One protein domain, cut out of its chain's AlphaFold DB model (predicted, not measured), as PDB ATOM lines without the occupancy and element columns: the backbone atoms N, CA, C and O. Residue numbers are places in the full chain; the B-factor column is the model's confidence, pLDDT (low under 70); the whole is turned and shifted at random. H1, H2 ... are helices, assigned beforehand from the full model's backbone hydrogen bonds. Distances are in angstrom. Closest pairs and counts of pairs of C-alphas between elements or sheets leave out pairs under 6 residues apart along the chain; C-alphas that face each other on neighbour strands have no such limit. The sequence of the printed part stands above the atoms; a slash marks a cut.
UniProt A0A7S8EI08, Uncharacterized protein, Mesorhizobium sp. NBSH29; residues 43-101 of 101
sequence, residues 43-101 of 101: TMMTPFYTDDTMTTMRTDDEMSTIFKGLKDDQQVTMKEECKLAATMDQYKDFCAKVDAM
ATOM      1  N   THR A  43      39.040  18.785 -16.437       81.94
ATOM      2  CA  THR A  43      39.002  19.884 -17.421       81.94
ATOM      3  C   THR A  43      38.159  19.551 -18.652       81.94
ATOM      4  O   THR A  43      37.514  20.446 -19.195       81.94
ATOM      5  N   MET A  44      38.097  18.273 -19.042       82.19
ATOM      6  CA  MET A  44      37.221  17.784 -20.111       82.19
ATOM      7  C   MET A  44      35.780  17.620 -19.626       82.19
ATOM      8  O   MET A  44      34.852  17.945 -20.358       82.19
ATOM      9  N   MET A  45      35.584  17.159 -18.387       82.50
ATOM     10  CA  MET A  45      34.262  16.914 -17.805       82.50
ATOM     11  C   MET A  45      33.550  18.200 -17.367       82.50
ATOM     12  O   MET A  45      32.387  18.385 -17.713       82.50
ATOM     13  N   THR A  46      34.227  19.123 -16.668       84.88
ATOM     14  CA  THR A  46      33.634  20.368 -16.137       84.88
ATOM     15  C   THR A  46      32.750  21.157 -17.123       84.88
ATOM     16  O   THR A  46      31.673  21.560 -16.685       84.88
ATOM     17  N   PRO A  47      33.088  21.379 -18.415       86.31
ATOM     18  CA  PRO A  47      32.195  22.117 -19.313       86.31
ATOM     19  C   PRO A  47      30.811  21.467 -19.486       86.31
ATOM     20  O   PRO A  47      29.840  22.195 -19.673       86.31
ATOM     21  N   PHE A  48      30.689  20.138 -19.372       86.06
ATOM     22  CA  PHE A  48      29.411  19.417 -19.488       86.06
ATOM     23  C   PHE A  48      28.480  19.587 -18.278       86.06
ATOM     24  O   PHE A  48      27.318  19.182 -18.343       86.06
ATOM     25  N   TYR A  49      28.954  20.207 -17.195       87.75
ATOM     26  CA  TYR A  49      28.174  20.491 -15.994       87.75
ATOM     27  C   TYR A  49      27.912  21.997 -15.850       87.75
ATOM     28  O   TYR A  49      28.600  22.848 -16.424       87.75
ATOM     29  N   THR A  50      26.872  22.341 -15.092       86.31
ATOM     30  CA  THR A  50      26.578  23.732 -14.714       86.31
ATOM     31  C   THR A  50      27.331  24.173 -13.457       86.31
ATOM     32  O   THR A  50      27.398  25.369 -13.184       86.31
ATOM     33  N   ASP A  51      27.902  23.225 -12.708       82.62
ATOM     34  CA  ASP A  51      28.594  23.424 -11.433       82.62
ATOM     35  C   ASP A  51      29.963  22.723 -11.377       82.62
ATOM     36  O   ASP A  51      30.155  21.628 -11.908       82.62
ATOM     37  N   ASP A  52      30.908  23.321 -10.646       75.44
ATOM     38  CA  ASP A  52      32.261  22.781 -10.445       75.44
ATOM     39  C   ASP A  52      32.298  21.455  -9.668       75.44
ATOM     40  O   ASP A  52      33.306  20.734  -9.709       75.44
ATOM     41  N   THR A  53      31.208  21.133  -8.965       77.44
ATOM     42  CA  THR A  53      30.998  19.882  -8.229       77.44
ATOM     43  C   THR A  53      30.589  18.702  -9.119       77.44
ATOM     44  O   THR A  53      30.561  17.582  -8.621       77.44
ATOM     45  N   MET A  54      30.344  18.921 -10.419       77.19
ATOM     46  CA  MET A  54      29.915  17.899 -11.389       77.19
ATOM     47  C   MET A  54      28.653  17.130 -10.965       77.19
ATOM     48  O   MET A  54      28.525  15.928 -11.189       77.19
ATOM     49  N   THR A  55      27.705  17.832 -10.342       79.00
ATOM     50  CA  THR A  55      26.443  17.247  -9.854       79.00
ATOM     51  C   THR A  55      25.277  17.479 -10.808       79.00
ATOM     52  O   THR A  55      24.426  16.607 -10.966       79.00
ATOM     53  N   THR A  56      25.245  18.630 -11.481       83.44
ATOM     54  CA  THR A  56      24.167  19.039 -12.381       83.44
ATOM     55  C   THR A  56      24.714  19.116 -13.801       83.44
ATOM     56  O   THR A  56      25.458  20.030 -14.161       83.44
ATOM     57  N   MET A  57      24.384  18.119 -14.620       84.81
ATOM     58  CA  MET A  57      24.722  18.141 -16.044       84.81
ATOM     59  C   MET A  57      23.950  19.240 -16.775       84.81
ATOM     60  O   MET A  57      22.818  19.571 -16.417       84.81
ATOM     61  N   ARG A  58      24.548  19.755 -17.849       88.44
ATOM     62  CA  ARG A  58      23.877  20.636 -18.806       88.44
ATOM     63  C   ARG A  58      22.754  19.925 -19.566       88.44
ATOM     64  O   ARG A  58      22.577  18.702 -19.493       88.44
ATOM     65  N   THR A  59      21.990  20.722 -20.309       89.44
ATOM     66  CA  THR A  59      20.985  20.213 -21.250       89.44
ATOM     67  C   THR A  59      21.638  19.402 -22.372       89.44
ATOM     68  O   THR A  59      22.816  19.582 -22.683       89.44
ATOM     69  N   ASP A  60      20.879  18.498 -22.993       85.19
ATOM     70  CA  ASP A  60      21.419  17.577 -24.003       85.19
ATOM     71  C   ASP A  60      21.947  18.324 -25.242       85.19
ATOM     72  O   ASP A  60      22.984  17.951 -25.794       85.19
ATOM     73  N   ASP A  61      21.308  19.439 -25.616       87.38
ATOM     74  CA  ASP A  61      21.743  20.334 -26.697       87.38
ATOM     75  C   ASP A  61      23.080  21.030 -26.389       87.38
ATOM     76  O   ASP A  61      23.981  21.080 -27.235       87.38
ATOM     77  N   GLU A  62      23.253  21.538 -25.163       88.94
ATOM     78  CA  GLU A  62      24.524  22.111 -24.704       88.94
ATOM     79  C   GLU A  62      25.623  21.046 -24.658       88.94
ATOM     80  O   GLU A  62      26.721  21.272 -25.165       88.94
ATOM     81  N   MET A  63      25.327  19.869 -24.094       87.12
ATOM     82  CA  MET A  63      26.274  18.756 -24.037       87.12
ATOM     83  C   MET A  63      26.679  18.305 -25.445       87.12
ATOM     84  O   MET A  63      27.865  18.116 -25.696       87.12
ATOM     85  N   SER A  64      25.739  18.217 -26.393       86.69
ATOM     86  CA  SER A  64      26.041  17.899 -27.794       86.69
ATOM     87  C   SER A  64      26.901  18.976 -28.461       86.69
ATOM     88  O   SER A  64      27.805  18.657 -29.233       86.69
ATOM     89  N   THR A  65      26.672  20.248 -28.131       89.94
ATOM     90  CA  THR A  65      27.475  21.375 -28.629       89.94
ATOM     91  C   THR A  65      28.913  21.313 -28.109       89.94
ATOM     92  O   THR A  65      29.853  21.460 -28.888       89.94
ATOM     93  N   ILE A  66      29.102  21.032 -26.816       89.00
ATOM     94  CA  ILE A  66      30.430  20.866 -26.202       89.00
ATOM     95  C   ILE A  66      31.125  19.622 -26.767       89.00
ATOM     96  O   ILE A  66      32.288  19.703 -27.153       89.00
ATOM     97  N   PHE A  67      30.405  18.501 -26.894       87.00
ATOM     98  CA  PHE A  67      30.913  17.258 -27.480       87.00
ATOM     99  C   PHE A  67      31.444  17.485 -28.900       87.00
ATOM    100  O   PHE A  67      32.583  17.139 -29.192       87.00
ATOM    101  N   LYS A  68      30.659  18.147 -29.759       87.06
ATOM    102  CA  LYS A  68      31.051  18.512 -31.133       87.06
ATOM    103  C   LYS A  68      32.169  19.561 -31.192       87.06
ATOM    104  O   LYS A  68      32.811  19.698 -32.228       87.06
ATOM    105  N   GLY A  69      32.402  20.297 -30.104       87.69
ATOM    106  CA  GLY A  69      33.543  21.201 -29.938       87.69
ATOM    107  C   GLY A  69      34.852  20.499 -29.550       87.69
ATOM    108  O   GLY A  69      35.921  21.100 -29.674       87.69
ATOM    109  N   LEU A  70      34.801  19.238 -29.103       84.56
ATOM    110  CA  LEU A  70      35.992  18.414 -28.893       84.56
ATOM    111  C   LEU A  70      36.577  17.955 -30.236       84.56
ATOM    112  O   LEU A  70      35.865  17.794 -31.225       84.56
ATOM    113  N   LYS A  71      37.885  17.673 -30.259       88.00
ATOM    114  CA  LYS A  71      38.547  17.026 -31.404       88.00
ATOM    115  C   LYS A  71      37.980  15.624 -31.633       88.00
ATOM    116  O   LYS A  71      37.669  14.947 -30.654       88.00
ATOM    117  N   ASP A  72      37.966  15.160 -32.881       86.69
ATOM    118  CA  ASP A  72      37.474  13.823 -33.250       86.69
ATOM    119  C   ASP A  72      38.110  12.711 -32.397       86.69
ATOM    120  O   ASP A  72      37.398  11.871 -31.849       86.69
ATOM    121  N   ASP A  73      39.430  12.766 -32.170       85.69
ATOM    122  CA  ASP A  73      40.147  11.815 -31.307       85.69
ATOM    123  C   ASP A  73      39.537  11.746 -29.895       85.69
ATOM    124  O   ASP A  73      39.360  10.669 -29.335       85.69
ATOM    125  N   GLN A  74      39.195  12.904 -29.317       85.75
ATOM    126  CA  GLN A  74      38.613  13.008 -27.977       85.75
ATOM    127  C   GLN A  74      37.150  12.555 -27.958       85.75
ATOM    128  O   GLN A  74      36.734  11.915 -26.998       85.75
ATOM    129  N   GLN A  75      36.383  12.834 -29.017       87.56
ATOM    130  CA  GLN A  75      35.010  12.341 -29.172       87.56
ATOM    131  C   GLN A  75      34.975  10.806 -29.231       87.56
ATOM    132  O   GLN A  75      34.178  10.177 -28.531       87.56
ATOM    133  N   VAL A  76      35.867  10.197 -30.023       87.75
ATOM    134  CA  VAL A  76      36.014   8.737 -30.121       87.75
ATOM    135  C   VAL A  76      36.449   8.154 -28.780       87.75
ATOM    136  O   VAL A  76      35.755   7.281 -28.259       87.75
ATOM    137  N   THR A  77      37.524   8.676 -28.173       86.25
ATOM    138  CA  THR A  77      37.996   8.203 -26.861       86.25
ATOM    139  C   THR A  77      36.904   8.317 -25.796       86.25
ATOM    140  O   THR A  77      36.693   7.367 -25.052       86.25
ATOM    141  N   MET A  78      36.144   9.415 -25.745       86.50
ATOM    142  CA  MET A  78      35.084   9.572 -24.747       86.50
ATOM    143  C   MET A  78      33.911   8.611 -24.973       86.50
ATOM    144  O   MET A  78      33.361   8.102 -24.001       86.50
ATOM    145  N   LYS A  79      33.556   8.288 -26.227       86.62
ATOM    146  CA  LYS A  79      32.561   7.242 -26.531       86.62
ATOM    147  C   LYS A  79      33.059   5.835 -26.186       86.62
ATOM    148  O   LYS A  79      32.270   5.013 -25.729       86.62
ATOM    149  N   GLU A  80      34.341   5.537 -26.381       86.44
ATOM    150  CA  GLU A  80      34.931   4.251 -25.980       86.44
ATOM    151  C   GLU A  80      35.034   4.111 -24.457       86.44
ATOM    152  O   GLU A  80      34.594   3.104 -23.902       86.44
ATOM    153  N   GLU A  81      35.519   5.147 -23.771       85.50
ATOM    154  CA  GLU A  81      35.534   5.208 -22.310       85.50
ATOM    155  C   GLU A  81      34.117   5.105 -21.746       85.50
ATOM    156  O   GLU A  81      33.907   4.343 -20.808       85.50
ATOM    157  N   CYS A  82      33.121   5.753 -22.360       86.50
ATOM    158  CA  CYS A  82      31.732   5.645 -21.919       86.50
ATOM    159  C   CYS A  82      31.131   4.244 -22.054       86.50
ATOM    160  O   CYS A  82      30.322   3.863 -21.214       86.50
ATOM    161  N   LYS A  83      31.549   3.427 -23.029       83.19
ATOM    162  CA  LYS A  83      31.108   2.019 -23.112       83.19
ATOM    163  C   LYS A  83      31.618   1.176 -21.942       83.19
ATOM    164  O   LYS A  83      30.956   0.225 -21.541       83.19
ATOM    165  N   LEU A  84      32.777   1.531 -21.384       77.19
ATOM    166  CA  LEU A  84      33.330   0.906 -20.180       77.19
ATOM    167  C   LEU A  84      32.708   1.520 -18.912       77.19
ATOM    168  O   LEU A  84      32.311   0.806 -17.990       77.19
ATOM    169  N   ALA A  85      32.572   2.847 -18.891       75.62
ATOM    170  CA  ALA A  85      32.124   3.650 -17.758       75.62
ATOM    171  C   ALA A  85      30.607   3.664 -17.538       75.62
ATOM    172  O   ALA A  85      30.176   3.993 -16.440       75.62
ATOM    173  N   ALA A  86      29.785   3.262 -18.512       70.25
ATOM    174  CA  ALA A  86      28.333   3.128 -18.344       70.25
ATOM    175  C   ALA A  86      27.935   2.096 -17.266       70.25
ATOM    176  O   ALA A  86      26.792   2.080 -16.813       70.25
ATOM    177  N   THR A  87      28.880   1.250 -16.840       70.50
ATOM    178  CA  THR A  87      28.740   0.344 -15.689       70.50
ATOM    179  C   THR A  87      28.973   1.026 -14.332       70.50
ATOM    180  O   THR A  87      28.614   0.459 -13.305       70.50
ATOM    181  N   MET A  88      29.539   2.239 -14.317       76.31
ATOM    182  CA  MET A  88      29.834   3.034 -13.125       76.31
ATOM    183  C   MET A  88      28.734   4.079 -12.912       76.31
ATOM    184  O   MET A  88      28.556   4.964 -13.752       76.31
ATOM    185  N   ASP A  89      28.041   4.048 -11.770       75.94
ATOM    186  CA  ASP A  89      26.910   4.954 -11.497       75.94
ATOM    187  C   ASP A  89      27.259   6.446 -11.656       75.94
ATOM    188  O   ASP A  89      26.440   7.216 -12.144       75.94
ATOM    189  N   GLN A  90      28.498   6.846 -11.336       76.69
ATOM    190  CA  GLN A  90      28.978   8.233 -11.467       76.69
ATOM    191  C   GLN A  90      29.001   8.771 -12.915       76.69
ATOM    192  O   GLN A  90      28.883   9.975 -13.120       76.69
ATOM    193  N   TYR A  91      29.158   7.891 -13.913       80.88
ATOM    194  CA  TYR A  91      29.256   8.259 -15.332       80.88
ATOM    195  C   TYR A  91      28.058   7.783 -16.154       80.88
ATOM    196  O   TYR A  91      27.893   8.208 -17.293       80.88
ATOM    197  N   LYS A  92      27.209   6.919 -15.595       83.75
ATOM    198  CA  LYS A  92      26.090   6.270 -16.282       83.75
ATOM    199  C   LYS A  92      25.165   7.247 -17.012       83.75
ATOM    200  O   LYS A  92      24.960   7.083 -18.212       83.75
ATOM    201  N   ASP A  93      24.636   8.266 -16.331       83.56
ATOM    202  CA  ASP A  93      23.721   9.231 -16.958       83.56
ATOM    203  C   ASP A  93      24.427  10.128 -17.990       83.56
ATOM    204  O   ASP A  93      23.858  10.427 -19.039       83.56
ATOM    205  N   PHE A  94      25.690  10.499 -17.753       84.94
ATOM    206  CA  PHE A  94      26.507  11.221 -18.736       84.94
ATOM    207  C   PHE A  94      26.727  10.381 -20.004       84.94
ATOM    208  O   PHE A  94      26.503  10.841 -21.123       84.94
ATOM    209  N   CYS A  95      27.117   9.121 -19.831       87.00
ATOM    210  CA  CYS A  95      27.419   8.212 -20.925       87.00
ATOM    211  C   CYS A  95      26.177   7.771 -21.700       87.00
ATOM    212  O   CYS A  95      26.261   7.633 -22.916       87.00
ATOM    213  N   ALA A  96      25.020   7.637 -21.046       86.38
ATOM    214  CA  ALA A  96      23.747   7.417 -21.730       86.38
ATOM    215  C   ALA A  96      23.403   8.575 -22.687       86.38
ATOM    216  O   ALA A  96      22.956   8.334 -23.805       86.38
ATOM    217  N   LYS A  97      23.673   9.827 -22.285       85.06
ATOM    218  CA  LYS A  97      23.510  10.998 -23.161       85.06
ATOM    219  C   LYS A  97      24.520  11.008 -24.310       85.06
ATOM    220  O   LYS A  97      24.137  11.286 -25.438       85.06
ATOM    221  N   VAL A  98      25.792  10.698 -24.045       84.56
ATOM    222  CA  VAL A  98      26.858  10.675 -25.070       84.56
ATOM    223  C   VAL A  98      26.674   9.548 -26.098       84.56
ATOM    224  O   VAL A  98      27.034   9.725 -27.263       84.56
ATOM    225  N   ASP A  99      26.103   8.406 -25.706       83.44
ATOM    226  CA  ASP A  99      25.757   7.313 -26.628       83.44
ATOM    227  C   ASP A  99      24.546   7.664 -27.516       83.44
ATOM    228  O   ASP A  99      24.488   7.256 -28.674       83.44
ATOM    229  N   ALA A 100      23.629   8.502 -27.017       80.88
ATOM    230  CA  ALA A 100      22.453   8.990 -27.744       80.88
ATOM    231  C   ALA A 100      22.726  10.138 -28.752       80.88
ATOM    232  O   ALA A 100      21.777  10.624 -29.371       80.88
ATOM    233  N   MET A 101      23.985  10.580 -28.917       76.12
ATOM    234  CA  MET A 101      24.413  11.674 -29.821       76.12
ATOM    235  C   MET A 101      25.064  11.194 -31.117       76.12
ATOM    236  O   MET A 101      24.756  11.792 -32.170       76.12
TER     237      MET A 101
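This is residues 43 to 101 of the 101 residues of an uncharacterized protein of Mesorhizobium sp. NBSH29 (UniProt A0A7S8EI08). The longest helix, H3, and H4 form a splayed pair in which the chain folds back; the hairpin of H1 and H2 makes the other half. The 59 printed residues hold four named helices, H1 to H4, and no named strand: all helix, compact, radius of gyration of the C-alphas 10.6 A, spans 25 by 25 by 20 A.

H3, residues 72 to 85, touches H4, residues 89 to 99, with residues 79 to 85 alone, opposite ways at a steep tilt of 46 degrees; the closest C-alphas, of Cys 82 and Cys 95, are 5.1 A apart. H2, residues 60 to 69, is close to but not clearly touching H3; their closest C-alphas, of Phe 67 and Gln 75, are 6.6 A apart. H1, residues 43 to 48, touches H2 in a helical hairpin, C-alphas of Phe 48 and Met 63 closest at 5.6 A. H1 is apart from H3 and H4. Every O i to N i+4 pair is within hydrogen-bond range in H2 and H3, 5 of 7 in H4, and 0 of 2 in H1, where 1 of 3 O i to N i+3 pairs is.

H3 runs 19.3 A from C-alpha 72 at (37.474, 13.823, -33.250), H4 15.4 A to C-alpha 99 at (25.757, 7.313, -26.628), H2 14.0 A and H1 9.8 A.

The printed part has no cut; the link H1 to H2 is long, 11 residues. No printed residue is under pLDDT 70.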